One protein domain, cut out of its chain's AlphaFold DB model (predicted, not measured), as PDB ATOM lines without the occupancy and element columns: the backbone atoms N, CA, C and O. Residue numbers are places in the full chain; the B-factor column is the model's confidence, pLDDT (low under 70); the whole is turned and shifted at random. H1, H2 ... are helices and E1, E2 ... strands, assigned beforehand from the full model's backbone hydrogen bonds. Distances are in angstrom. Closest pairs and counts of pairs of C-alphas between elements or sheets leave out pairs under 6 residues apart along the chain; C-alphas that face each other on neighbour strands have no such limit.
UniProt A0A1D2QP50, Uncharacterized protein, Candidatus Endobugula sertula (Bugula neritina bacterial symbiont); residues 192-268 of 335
ATOM      1  N   VAL A 192     247.446 244.299 199.028       76.38
ATOM      2  CA  VAL A 192     248.548 243.327 199.051       76.38
ATOM      3  C   VAL A 192     249.890 244.053 199.042       76.38
ATOM      4  O   VAL A 192     250.087 245.020 198.306       76.38
ATOM      5  N   VAL A 193     250.821 243.600 199.883       76.38
ATOM      6  CA  VAL A 193     252.176 244.155 199.998       76.38
ATOM      7  C   VAL A 193     253.168 243.144 199.438       76.38
ATOM      8  O   VAL A 193     253.191 241.991 199.858       76.38
ATOM      9  N   LEU A 194     253.991 243.586 198.495       74.81
ATOM     10  CA  LEU A 194     254.927 242.767 197.736       74.81
ATOM     11  C   LEU A 194     256.323 243.379 197.813       74.81
ATOM     12  O   LEU A 194     256.498 244.583 197.645       74.81
ATOM     13  N   GLU A 195     257.343 242.553 198.007       75.19
ATOM     14  CA  GLU A 195     258.733 243.008 197.976       75.19
ATOM     15  C   GLU A 195     259.348 242.773 196.590       75.19
ATOM     16  O   GLU A 195     259.584 241.628 196.188       75.19
ATOM     17  N   VAL A 196     259.697 243.839 195.877       76.81
ATOM     18  CA  VAL A 196     260.302 243.784 194.538       76.81
ATOM     19  C   VAL A 196     261.749 244.287 194.549       76.81
ATOM     20  O   VAL A 196     262.197 244.953 195.481       76.81
ATOM     21  N   ALA A 197     262.511 243.904 193.523       70.69
ATOM     22  CA  ALA A 197     263.933 244.231 193.419       70.69
ATOM     23  C   ALA A 197     264.174 245.622 192.818       70.69
ATOM     24  O   ALA A 197     265.184 246.246 193.113       70.69
ATOM     25  N   THR A 198     263.271 246.098 191.961       74.94
ATOM     26  CA  THR A 198     263.384 247.403 191.301       74.94
ATOM     27  C   THR A 198     262.057 248.148 191.326       74.94
ATOM     28  O   THR A 198     260.991 247.534 191.362       74.94
ATOM     29  N   MET A 199     262.109 249.480 191.266       72.06
ATOM     30  CA  MET A 199     260.908 250.316 191.184       72.06
ATOM     31  C   MET A 199     260.058 249.918 189.956       72.06
ATOM     32  O   MET A 199     260.621 249.729 188.871       72.06
ATOM     33  N   PRO A 200     258.729 249.750 190.086       73.44
ATOM     34  CA  PRO A 200     257.846 249.497 188.947       73.44
ATOM     35  C   PRO A 200     257.826 250.649 187.936       73.44
ATOM     36  O   PRO A 200     257.818 251.821 188.309       73.44
ATOM     37  N   ASP A 201     257.766 250.319 186.642       73.50
ATOM     38  CA  ASP A 201     257.645 251.300 185.554       73.50
ATOM     39  C   ASP A 201     256.234 251.937 185.553       73.50
ATOM     40  O   ASP A 201     255.342 251.483 184.832       73.50
ATOM     41  N   PHE A 202     256.025 253.029 186.298       69.44
ATOM     42  CA  PHE A 202     254.727 253.733 186.347       69.44
ATOM     43  C   PHE A 202     254.255 254.269 184.989       69.44
ATOM     44  O   PHE A 202     253.058 254.430 184.762       69.44
ATOM     45  N   ASN A 203     255.174 254.511 184.052       70.69
ATOM     46  CA  ASN A 203     254.841 255.043 182.729       70.69
ATOM     47  C   ASN A 203     253.992 254.092 181.874       70.69
ATOM     48  O   ASN A 203     253.326 254.557 180.955       70.69
ATOM     49  N   LYS A 204     253.991 252.789 182.177       71.81
ATOM     50  CA  LYS A 204     253.224 251.764 181.443       71.81
ATOM     51  C   LYS A 204     251.853 251.466 182.046       71.81
ATOM     52  O   LYS A 204     251.170 250.566 181.568       71.81
ATOM     53  N   LEU A 205     251.501 252.188 183.104       74.62
ATOM     54  CA  LEU A 205     250.266 252.017 183.848       74.62
ATOM     55  C   LEU A 205     249.297 253.152 183.539       74.62
ATOM     56  O   LEU A 205     249.712 254.319 183.449       74.62
ATOM     57  N   ASP A 206     248.020 252.802 183.445       76.75
ATOM     58  CA  ASP A 206     246.926 253.758 183.297       76.75
ATOM     59  C   ASP A 206     246.692 254.551 184.591       76.75
ATOM     60  O   ASP A 206     247.174 254.198 185.667       76.75
ATOM     61  N   LYS A 207     245.927 255.649 184.515       72.19
ATOM     62  CA  LYS A 207     245.650 256.504 185.688       72.19
ATOM     63  C   LYS A 207     245.037 255.719 186.857       72.19
ATOM     64  O   LYS A 207     245.435 255.956 187.992       72.19
ATOM     65  N   SER A 208     244.134 254.780 186.563       68.12
ATOM     66  CA  SER A 208     243.502 253.900 187.558       68.12
ATOM     67  C   SER A 208     244.513 252.943 188.208       68.12
ATOM     68  O   SER A 208     244.597 252.834 189.430       68.12
ATOM     69  N   GLU A 209     245.380 252.330 187.401       73.81
ATOM     70  CA  GLU A 209     246.417 251.396 187.866       73.81
ATOM     71  C   GLU A 209     247.505 252.098 188.696       73.81
ATOM     72  O   GLU A 209     248.067 251.521 189.626       73.81
ATOM     73  N   ARG A 210     247.790 253.373 188.400       70.25
ATOM     74  CA  ARG A 210     248.706 254.199 189.198       70.25
ATOM     75  C   ARG A 210     248.129 254.557 190.561       70.25
ATOM     76  O   ARG A 210     248.885 254.577 191.522       70.25
ATOM     77  N   SER A 211     246.825 254.825 190.662       69.88
ATOM     78  CA  SER A 211     246.185 255.081 191.962       69.88
ATOM     79  C   SER A 211     246.116 253.839 192.851       69.88
ATOM     80  O   SER A 211     246.103 253.968 194.072       69.88
ATOM     81  N   GLN A 212     246.126 252.645 192.253       74.69
ATOM     82  CA  GLN A 212     246.162 251.376 192.980       74.69
ATOM     83  C   GLN A 212     247.551 251.049 193.545       74.69
ATOM     84  O   GLN A 212     247.658 250.249 194.471       74.69
ATOM     85  N   LEU A 213     248.619 251.645 193.005       72.81
ATOM     86  CA  LEU A 213     250.004 251.311 193.330       72.81
ATOM     87  C   LEU A 213     250.672 252.380 194.196       72.81
ATOM     88  O   LEU A 213     250.857 253.519 193.781       72.81
ATOM     89  N   THR A 214     251.153 251.980 195.370       71.62
ATOM     90  CA  THR A 214     252.071 252.782 196.187       71.62
ATOM     91  C   THR A 214     253.382 252.020 196.332       71.62
ATOM     92  O   THR A 214     253.384 250.904 196.842       71.62
ATOM     93  N   ALA A 215     254.500 252.592 195.885       72.69
ATOM     94  CA  ALA A 215     255.815 251.973 196.032       72.69
ATOM     95  C   ALA A 215     256.734 252.851 196.884       72.69
ATOM     96  O   ALA A 215     256.846 254.053 196.644       72.69
ATOM     97  N   THR A 216     257.398 252.239 197.861       70.81
ATOM     98  CA  THR A 216     258.336 252.898 198.776       70.81
ATOM     99  C   THR A 216     259.645 252.118 198.826       70.81
ATOM    100  O   THR A 216     259.636 250.896 198.989       70.81
ATOM    101  N   THR A 217     260.773 252.815 198.718       65.81
ATOM    102  CA  THR A 217     262.105 252.224 198.897       65.81
ATOM    103  C   THR A 217     262.455 252.222 200.380       65.81
ATOM    104  O   THR A 217     262.306 253.243 201.045       65.81
ATOM    105  N   THR A 218     262.887 251.073 200.899       62.88
ATOM    106  CA  THR A 218     263.364 250.944 202.286       62.88
ATOM    107  C   THR A 218     264.883 251.129 202.329       62.88
ATOM    108  O   THR A 218     265.553 250.860 201.334       62.88
ATOM    109  N   ASP A 219     265.436 251.505 203.485       52.44
ATOM    110  CA  ASP A 219     266.873 251.756 203.719       52.44
ATOM    111  C   ASP A 219     267.819 250.598 203.313       52.44
ATOM    112  O   ASP A 219     269.019 250.800 203.154       52.44
ATOM    113  N   ASN A 220     267.283 249.390 203.092       55.91
ATOM    114  CA  ASN A 220     268.013 248.195 202.648       55.91
ATOM    115  C   ASN A 220     268.024 247.982 201.115       55.91
ATOM    116  O   ASN A 220     268.271 246.865 200.661       55.91
ATOM    117  N   ASP A 221     267.729 249.013 200.314       62.59
ATOM    118  CA  ASP A 221     267.707 248.964 198.836       62.59
ATOM    119  C   ASP A 221     266.655 247.988 198.253       62.59
ATOM    120  O   ASP A 221     266.674 247.613 197.079       62.59
ATOM    121  N   THR A 222     265.694 247.569 199.083       63.34
ATOM    122  CA  THR A 222     264.529 246.771 198.695       63.34
ATOM    123  C   THR A 222     263.305 247.662 198.516       63.34
ATOM    124  O   THR A 222     262.998 248.527 199.342       63.34
ATOM    125  N   VAL A 223     262.571 247.438 197.425       73.88
ATOM    126  CA  VAL A 223     261.374 248.216 197.093       73.88
ATOM    127  C   VAL A 223     260.141 247.461 197.573       73.88
ATOM    128  O   VAL A 223     259.902 246.318 197.182       73.88
ATOM    129  N   ILE A 224     259.339 248.105 198.416       72.25
ATOM    130  CA  ILE A 224     258.051 247.584 198.870       72.25
ATOM    131  C   ILE A 224     256.969 248.186 197.984       72.25
ATOM    132  O   ILE A 224     256.857 249.403 197.851       72.25
ATOM    133  N   VAL A 225     256.176 247.319 197.369       78.06
ATOM    134  CA  VAL A 225     255.079 247.664 196.475       78.06
ATOM    135  C   VAL A 225     253.774 247.255 197.129       78.06
ATOM    136  O   VAL A 225     253.539 246.081 197.393       78.06
ATOM    137  N   LYS A 226     252.911 248.229 197.372       77.81
ATOM    138  CA  LYS A 226     251.575 248.044 197.914       77.81
ATOM    139  C   LYS A 226     250.554 248.253 196.802       77.81
ATOM    140  O   LYS A 226     250.568 249.296 196.151       77.81
ATOM    141  N   VAL A 227     249.698 247.261 196.583       79.88
ATOM    142  CA  VAL A 227     248.656 247.278 195.551       79.88
ATOM    143  C   VAL A 227     247.288 247.226 196.216       79.88
ATOM    144  O   VAL A 227     247.075 246.394 197.095       79.88
ATOM    145  N   ARG A 228     246.377 248.114 195.811       79.81
ATOM    146  CA  ARG A 228     244.996 248.207 196.301       79.81
ATOM    147  C   ARG A 228     244.012 247.694 195.255       79.81
ATOM    148  O   ARG A 228     244.139 248.037 194.082       79.81
ATOM    149  N   GLY A 229     243.026 246.917 195.693       78.12
ATOM    150  CA  GLY A 229     241.954 246.423 194.834       78.12
ATOM    151  C   GLY A 229     242.403 245.346 193.844       78.12
ATOM    152  O   GLY A 229     243.442 244.702 194.020       78.12
ATOM    153  N   GLU A 230     241.567 245.103 192.834       82.19
ATOM    154  CA  GLU A 230     241.783 244.046 191.842       82.19
ATOM    155  C   GLU A 230     242.958 244.380 190.921       82.19
ATOM    156  O   GLU A 230     243.061 245.482 190.376       82.19
ATOM    157  N   VAL A 231     243.839 243.399 190.726       83.88
ATOM    158  CA  VAL A 231     245.052 243.557 189.926       83.88
ATOM    159  C   VAL A 231     244.796 243.113 188.492       83.88
ATOM    160  O   VAL A 231     244.605 241.925 188.233       83.88
ATOM    161  N   SER A 232     244.857 244.061 187.555       83.81
ATOM    162  CA  SER A 232     244.743 243.787 186.118       83.81
ATOM    163  C   SER A 232     245.913 242.933 185.595       83.81
ATOM    164  O   SER A 232     247.013 242.909 186.161       83.81
ATOM    165  N   ASP A 233     245.727 242.275 184.447       83.44
ATOM    166  CA  ASP A 233     246.805 241.525 183.789       83.44
ATOM    167  C   ASP A 233     247.996 242.406 183.377       83.44
ATOM    168  O   ASP A 233     249.138 241.935 183.338       83.44
ATOM    169  N   ASN A 234     247.752 243.683 183.067       81.19
ATOM    170  CA  ASN A 234     248.810 244.635 182.739       81.19
ATOM    171  C   ASN A 234     249.631 244.982 183.989       81.19
ATOM    172  O   ASN A 234     250.857 244.833 183.995       81.19
ATOM    173  N   LEU A 235     248.943 245.326 185.081       80.44
ATOM    174  CA  LEU A 235     249.539 245.620 186.380       80.44
ATOM    175  C   LEU A 235     250.381 244.442 186.891       80.44
ATOM    176  O   LEU A 235     251.541 244.607 187.281       80.44
ATOM    177  N   LYS A 236     249.848 243.222 186.768       83.25
ATOM    178  CA  LYS A 236     250.548 241.976 187.096       83.25
ATOM    179  C   LYS A 236     251.852 241.807 186.316       83.25
ATOM    180  O   LYS A 236     252.881 241.475 186.906       83.25
ATOM    181  N   LYS A 237     251.851 242.057 185.000       82.25
ATOM    182  CA  LYS A 237     253.066 241.968 184.163       82.25
ATOM    183  C   LYS A 237     254.127 242.983 184.585       82.25
ATOM    184  O   LYS A 237     255.310 242.632 184.624       82.25
ATOM    185  N   VAL A 238     253.721 244.210 184.915       80.12
ATOM    186  CA  VAL A 238     254.635 245.270 185.368       80.12
ATOM    187  C   VAL A 238     255.291 244.885 186.696       80.12
ATOM    188  O   VAL A 238     256.517 244.910 186.793       80.12
ATOM    189  N   ILE A 239     254.506 244.422 187.673       80.69
ATOM    190  CA  ILE A 239     255.015 244.007 188.990       80.69
ATOM    191  C   ILE A 239     255.959 242.796 188.870       80.69
ATOM    192  O   ILE A 239     257.047 242.792 189.449       80.69
ATOM    193  N   ILE A 240     255.603 241.784 188.068       81.81
ATOM    194  CA  ILE A 240     256.450 240.595 187.852       81.81
ATOM    195  C   ILE A 240     257.780 240.970 187.183       81.81
ATOM    196  O   ILE A 240     258.821 240.380 187.494       81.81
ATOM    197  N   LYS A 241     257.796 241.957 186.279       81.25
ATOM    198  CA  LYS A 241     259.044 242.420 185.656       81.25
ATOM    199  C   LYS A 241     260.005 243.018 186.693       81.25
ATOM    200  O   LYS A 241     261.208 242.777 186.597       81.25
ATOM    201  N   SER A 242     259.469 243.697 187.705       76.94
ATOM    202  CA  SER A 242     260.209 244.334 188.804       76.94
ATOM    203  C   SER A 242     260.688 243.379 189.909       76.94
ATOM    204  O   SER A 242     261.540 243.731 190.721       76.94
ATOM    205  N   ALA A 243     260.202 242.136 189.936       74.81
ATOM    206  CA  ALA A 243     260.546 241.132 190.949       74.81
ATOM    207  C   ALA A 243     262.002 240.609 190.890       74.81
ATOM    208  O   ALA A 243     262.462 239.927 191.809       74.81
ATOM    209  N   GLY A 244     262.740 240.889 189.809       79.50
ATOM    210  CA  GLY A 244     264.124 240.439 189.629       79.50
ATOM    211  C   GLY A 244     264.249 238.923 189.401       79.50
ATOM    212  O   GLY A 244     264.084 238.447 188.272       79.50
ATOM    213  N   LYS A 245     264.567 238.165 190.464       80.06
ATOM    214  CA  LYS A 245     264.899 236.721 190.425       80.06
ATOM    215  C   LYS A 245     263.704 235.844 189.989       80.06
ATOM    216  O   LYS A 245     262.571 236.124 190.379       80.06
ATOM    217  N   PRO A 246     263.929 234.728 189.263       75.44
ATOM    218  CA  PRO A 246     262.853 233.868 188.751       75.44
ATOM    219  C   PRO A 246     262.028 233.172 189.846       75.44
ATOM    220  O   PRO A 246     260.824 233.004 189.677       75.44
ATOM    221  N   ALA A 247     262.633 232.818 190.984       74.69
ATOM    222  CA  ALA A 247     261.903 232.254 192.125       74.69
ATOM    223  C   ALA A 247     260.929 233.276 192.744       74.69
ATOM    224  O   ALA A 247     259.763 232.965 192.973       74.69
ATOM    225  N   LYS A 248     261.376 234.530 192.910       77.38
ATOM    226  CA  LYS A 248     260.550 235.623 193.449       77.38
ATOM    227  C   LYS A 248     259.422 236.016 192.489       77.38
ATOM    228  O   LYS A 248     258.320 236.313 192.927       77.38
ATOM    229  N   LYS A 249     259.657 235.922 191.172       81.12
ATOM    230  CA  LYS A 249     258.619 236.092 190.138       81.12
ATOM    231  C   LYS A 249     257.467 235.098 190.287       81.12
ATOM    232  O   LYS A 249     256.317 235.512 190.199       81.12
ATOM    233  N   LYS A 250     257.772 233.813 190.513       81.12
ATOM    234  CA  LYS A 250     256.745 232.778 190.716       81.12
ATOM    235  C   LYS A 250     255.932 233.031 191.987       81.12
ATOM    236  O   LYS A 250     254.711 233.008 191.915       81.12
ATOM    237  N   SER A 251     256.600 233.353 193.097       78.62
ATOM    238  CA  SER A 251     255.936 233.689 194.367       78.62
ATOM    239  C   SER A 251     255.019 234.910 194.228       78.62
ATOM    240  O   SER A 251     253.843 234.817 194.554       78.62
ATOM    241  N   ILE A 252     255.489 236.005 193.625       81.81
ATOM    242  CA  ILE A 252     254.661 237.206 193.427       81.81
ATOM    243  C   ILE A 252     253.478 236.932 192.490       81.81
ATOM    244  O   ILE A 252     252.373 237.418 192.715       81.81
ATOM    245  N   GLN A 253     253.677 236.138 191.434       84.56
ATOM    246  CA  GLN A 253     252.588 235.750 190.539       84.56
ATOM    247  C   GLN A 253     251.494 234.957 191.267       84.56
ATOM    248  O   GLN A 253     250.316 235.102 190.926       84.56
ATOM    249  N   GLN A 254     251.892 234.122 192.224       80.69
ATOM    250  CA  GLN A 254     250.998 233.343 193.067       80.69
ATOM    251  C   GLN A 254     250.259 234.236 194.071       80.69
ATOM    252  O   GLN A 254     249.037 234.170 194.150       80.69
ATOM    253  N   ASP A 255     250.967 235.141 194.751       78.94
ATOM    254  CA  ASP A 255     250.369 236.074 195.714       78.94
ATOM    255  C   ASP A 255     249.312 236.967 195.048       78.94
ATOM    256  O   ASP A 255     248.215 237.147 195.573       78.94
ATOM    257  N   LEU A 256     249.590 237.445 193.829       83.62
ATOM    258  CA  LEU A 256     248.631 238.212 193.030       83.62
ATOM    259  C   LEU A 256     247.405 237.390 192.600       83.62
ATOM    260  O   LEU A 256     246.316 237.942 192.472       83.62
ATOM    261  N   ARG A 257     247.559 236.078 192.360       83.44
ATOM    262  CA  ARG A 257     246.422 235.192 192.048       83.44
ATOM    263  C   ARG A 257     245.514 235.009 193.258       83.44
ATOM    264  O   ARG A 257     244.307 235.166 193.119       83.44
ATOM    265  N   ILE A 258     246.099 234.718 194.417       79.50
ATOM    266  CA  ILE A 258     245.365 234.527 195.674       79.50
ATOM    267  C   ILE A 258     244.648 235.818 196.073       79.50
ATOM    268  O   ILE A 258     243.487 235.777 196.469       79.50
ATOM    269  N   HIS A 259     245.300 236.972 195.907       82.94
ATOM    270  CA  HIS A 259     244.702 238.281 196.178       82.94
ATOM    271  C   HIS A 259     243.468 238.564 195.311       82.94
ATOM    272  O   HIS A 259     242.417 238.908 195.846       82.94
ATOM    273  N   ASN A 260     243.556 238.362 193.991       85.25
ATOM    274  CA  ASN A 260     242.403 238.557 193.104       85.25
ATOM    275  C   ASN A 260     241.267 237.567 193.407       85.25
ATOM    276  O   ASN A 260     240.113 237.981 193.470       85.25
ATOM    277  N   ALA A 261     241.588 236.292 193.661       82.06
ATOM    278  CA  ALA A 261     240.591 235.295 194.059       82.06
ATOM    279  C   ALA A 261     239.898 235.683 195.376       82.06
ATOM    280  O   ALA A 261     238.686 235.554 195.512       82.06
ATOM    281  N   ARG A 262     240.647 236.237 196.337       77.62
ATOM    282  CA  ARG A 262     240.088 236.727 197.602       77.62
ATOM    283  C   ARG A 262     239.139 237.910 197.400       77.62
ATOM    284  O   ARG A 262     238.106 237.960 198.061       77.62
ATOM    285  N   ILE A 263     239.472 238.842 196.506       80.56
ATOM    286  CA  ILE A 263     238.571 239.947 196.144       80.56
ATOM    287  C   ILE A 263     237.278 239.390 195.555       80.56
ATOM    288  O   ILE A 263     236.204 239.812 195.964       80.56
ATOM    289  N   GLU A 264     237.374 238.428 194.641       81.31
ATOM    290  CA  GLU A 264     236.211 237.810 194.004       81.31
ATOM    291  C   GLU A 264     235.297 237.097 195.015       81.31
ATOM    292  O   GLU A 264     234.085 237.300 194.978       81.31
ATOM    293  N   ILE A 265     235.870 236.344 195.963       76.75
ATOM    294  CA  ILE A 265     235.131 235.658 197.041       76.75
ATOM    295  C   ILE A 265     234.391 236.649 197.949       76.75
ATOM    296  O   ILE A 265     233.304 236.345 198.438       76.75
ATOM    297  N   LEU A 266     234.983 237.818 198.205       73.44
ATOM    298  CA  LEU A 266     234.420 238.829 199.103       73.44
ATOM    299  C   LEU A 266     233.443 239.789 198.415       73.44
ATOM    300  O   LEU A 266     232.818 240.587 199.113       73.44
ATOM    301  N   ARG A 267     233.280 239.715 197.087       78.88
ATOM    302  CA  ARG A 267     232.306 240.550 196.377       78.88
ATOM    303  C   ARG A 267     230.899 240.266 196.881       78.88
ATOM    304  O   ARG A 267     230.401 239.141 196.822       78.88
ATOM    305  N   SER A 268     230.237 241.326 197.319       74.94
ATOM    306  CA  SER A 268     228.815 241.304 197.629       74.94
ATOM    307  C   SER A 268     227.982 240.973 196.379       74.94
ATOM    308  O   SER A 268     228.421 241.230 195.253       74.94
TER     309      SER A 268
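This is residues 192 to 268 of the 335 residues of an uncharacterized protein of Candidatus Endobugula sertula (Bugula neritina bacterial symbiont) (UniProt A0A1D2QP50). A small three-stranded sheet has two helices, H2 and H3, side by side over one face, both running along its strands, while the other face is bare. The long H3 covers the edge strand E1 and runs on past the sheet, and the short H1 sits at the sheet's border just before E2. The printed part has 77 residues, with three named helices and three named strands in the order E1, H1, E2, E3, H2, H3; the sheet, in the order E1, E3, E2, is all antiparallel, and the class is mixed, helices and strands. The whole is compact, with a radius of gyration of the C-alphas of 12.1 A and spans of 40 by 28 by 20 A.

Start at E1, residues 192 to 196, an edge strand. Its antiparallel neighbour is the inner strand E3, residues 223 to 228, where N 194 is 2.8 A from O 225, within hydrogen-bond range. On the other side of E3 look for E2, residues 213 to 217, which forms a hairpin with it; N 216 and O 224 are 2.9 A apart, within hydrogen-bond range. E1, H1, residues 207 to 212, and E2 make a split strand-helix-strand unit, two strands running the same way with E3 between them, and its crossover is right-handed. H1 only grazes the sheet, with its residues 209 to 212. H2, residues 233 to 242, is on the sheet at a height of 10.3 A, along the strands and over E3, at 5 degrees on the local plane. H3, residues 246 to 266, is on the same face at a height of 9.8 A, over E1. H2 and H3 form a helical hairpin: they touch, H3 with residues 249 to 256 alone, and the closest C-alphas, of Ile 240 and Lys 249, are 5.5 A apart. They run opposite ways at a shallow tilt of 32 degrees, only just short of steep. H1 and H3 are apart. In H1, H2 and H3 every O i to N i+4 pair is within hydrogen-bond range.

Find C-alpha 192 at (248.548, 243.327, 199.051), where E1 begins its 12.6 A. H1 measures 8.9 A, E2 13.4 A, E3 16.4 A and H2 14.6 A. From C-alpha 246 at (262.853, 233.868, 188.751), H3 runs 30.7 A to C-alpha 266 at (234.420, 238.829, 199.103).

Look to Asn 220 and Ser 268 for the two C-alphas farthest apart, 40.1 A. The printed part has no cut and no long link; E1 to H1 is short and the other links are tight. The mean pLDDT of the printed part is 76.1, and residues 202, 208, 211 and 217 to 222 are under 70.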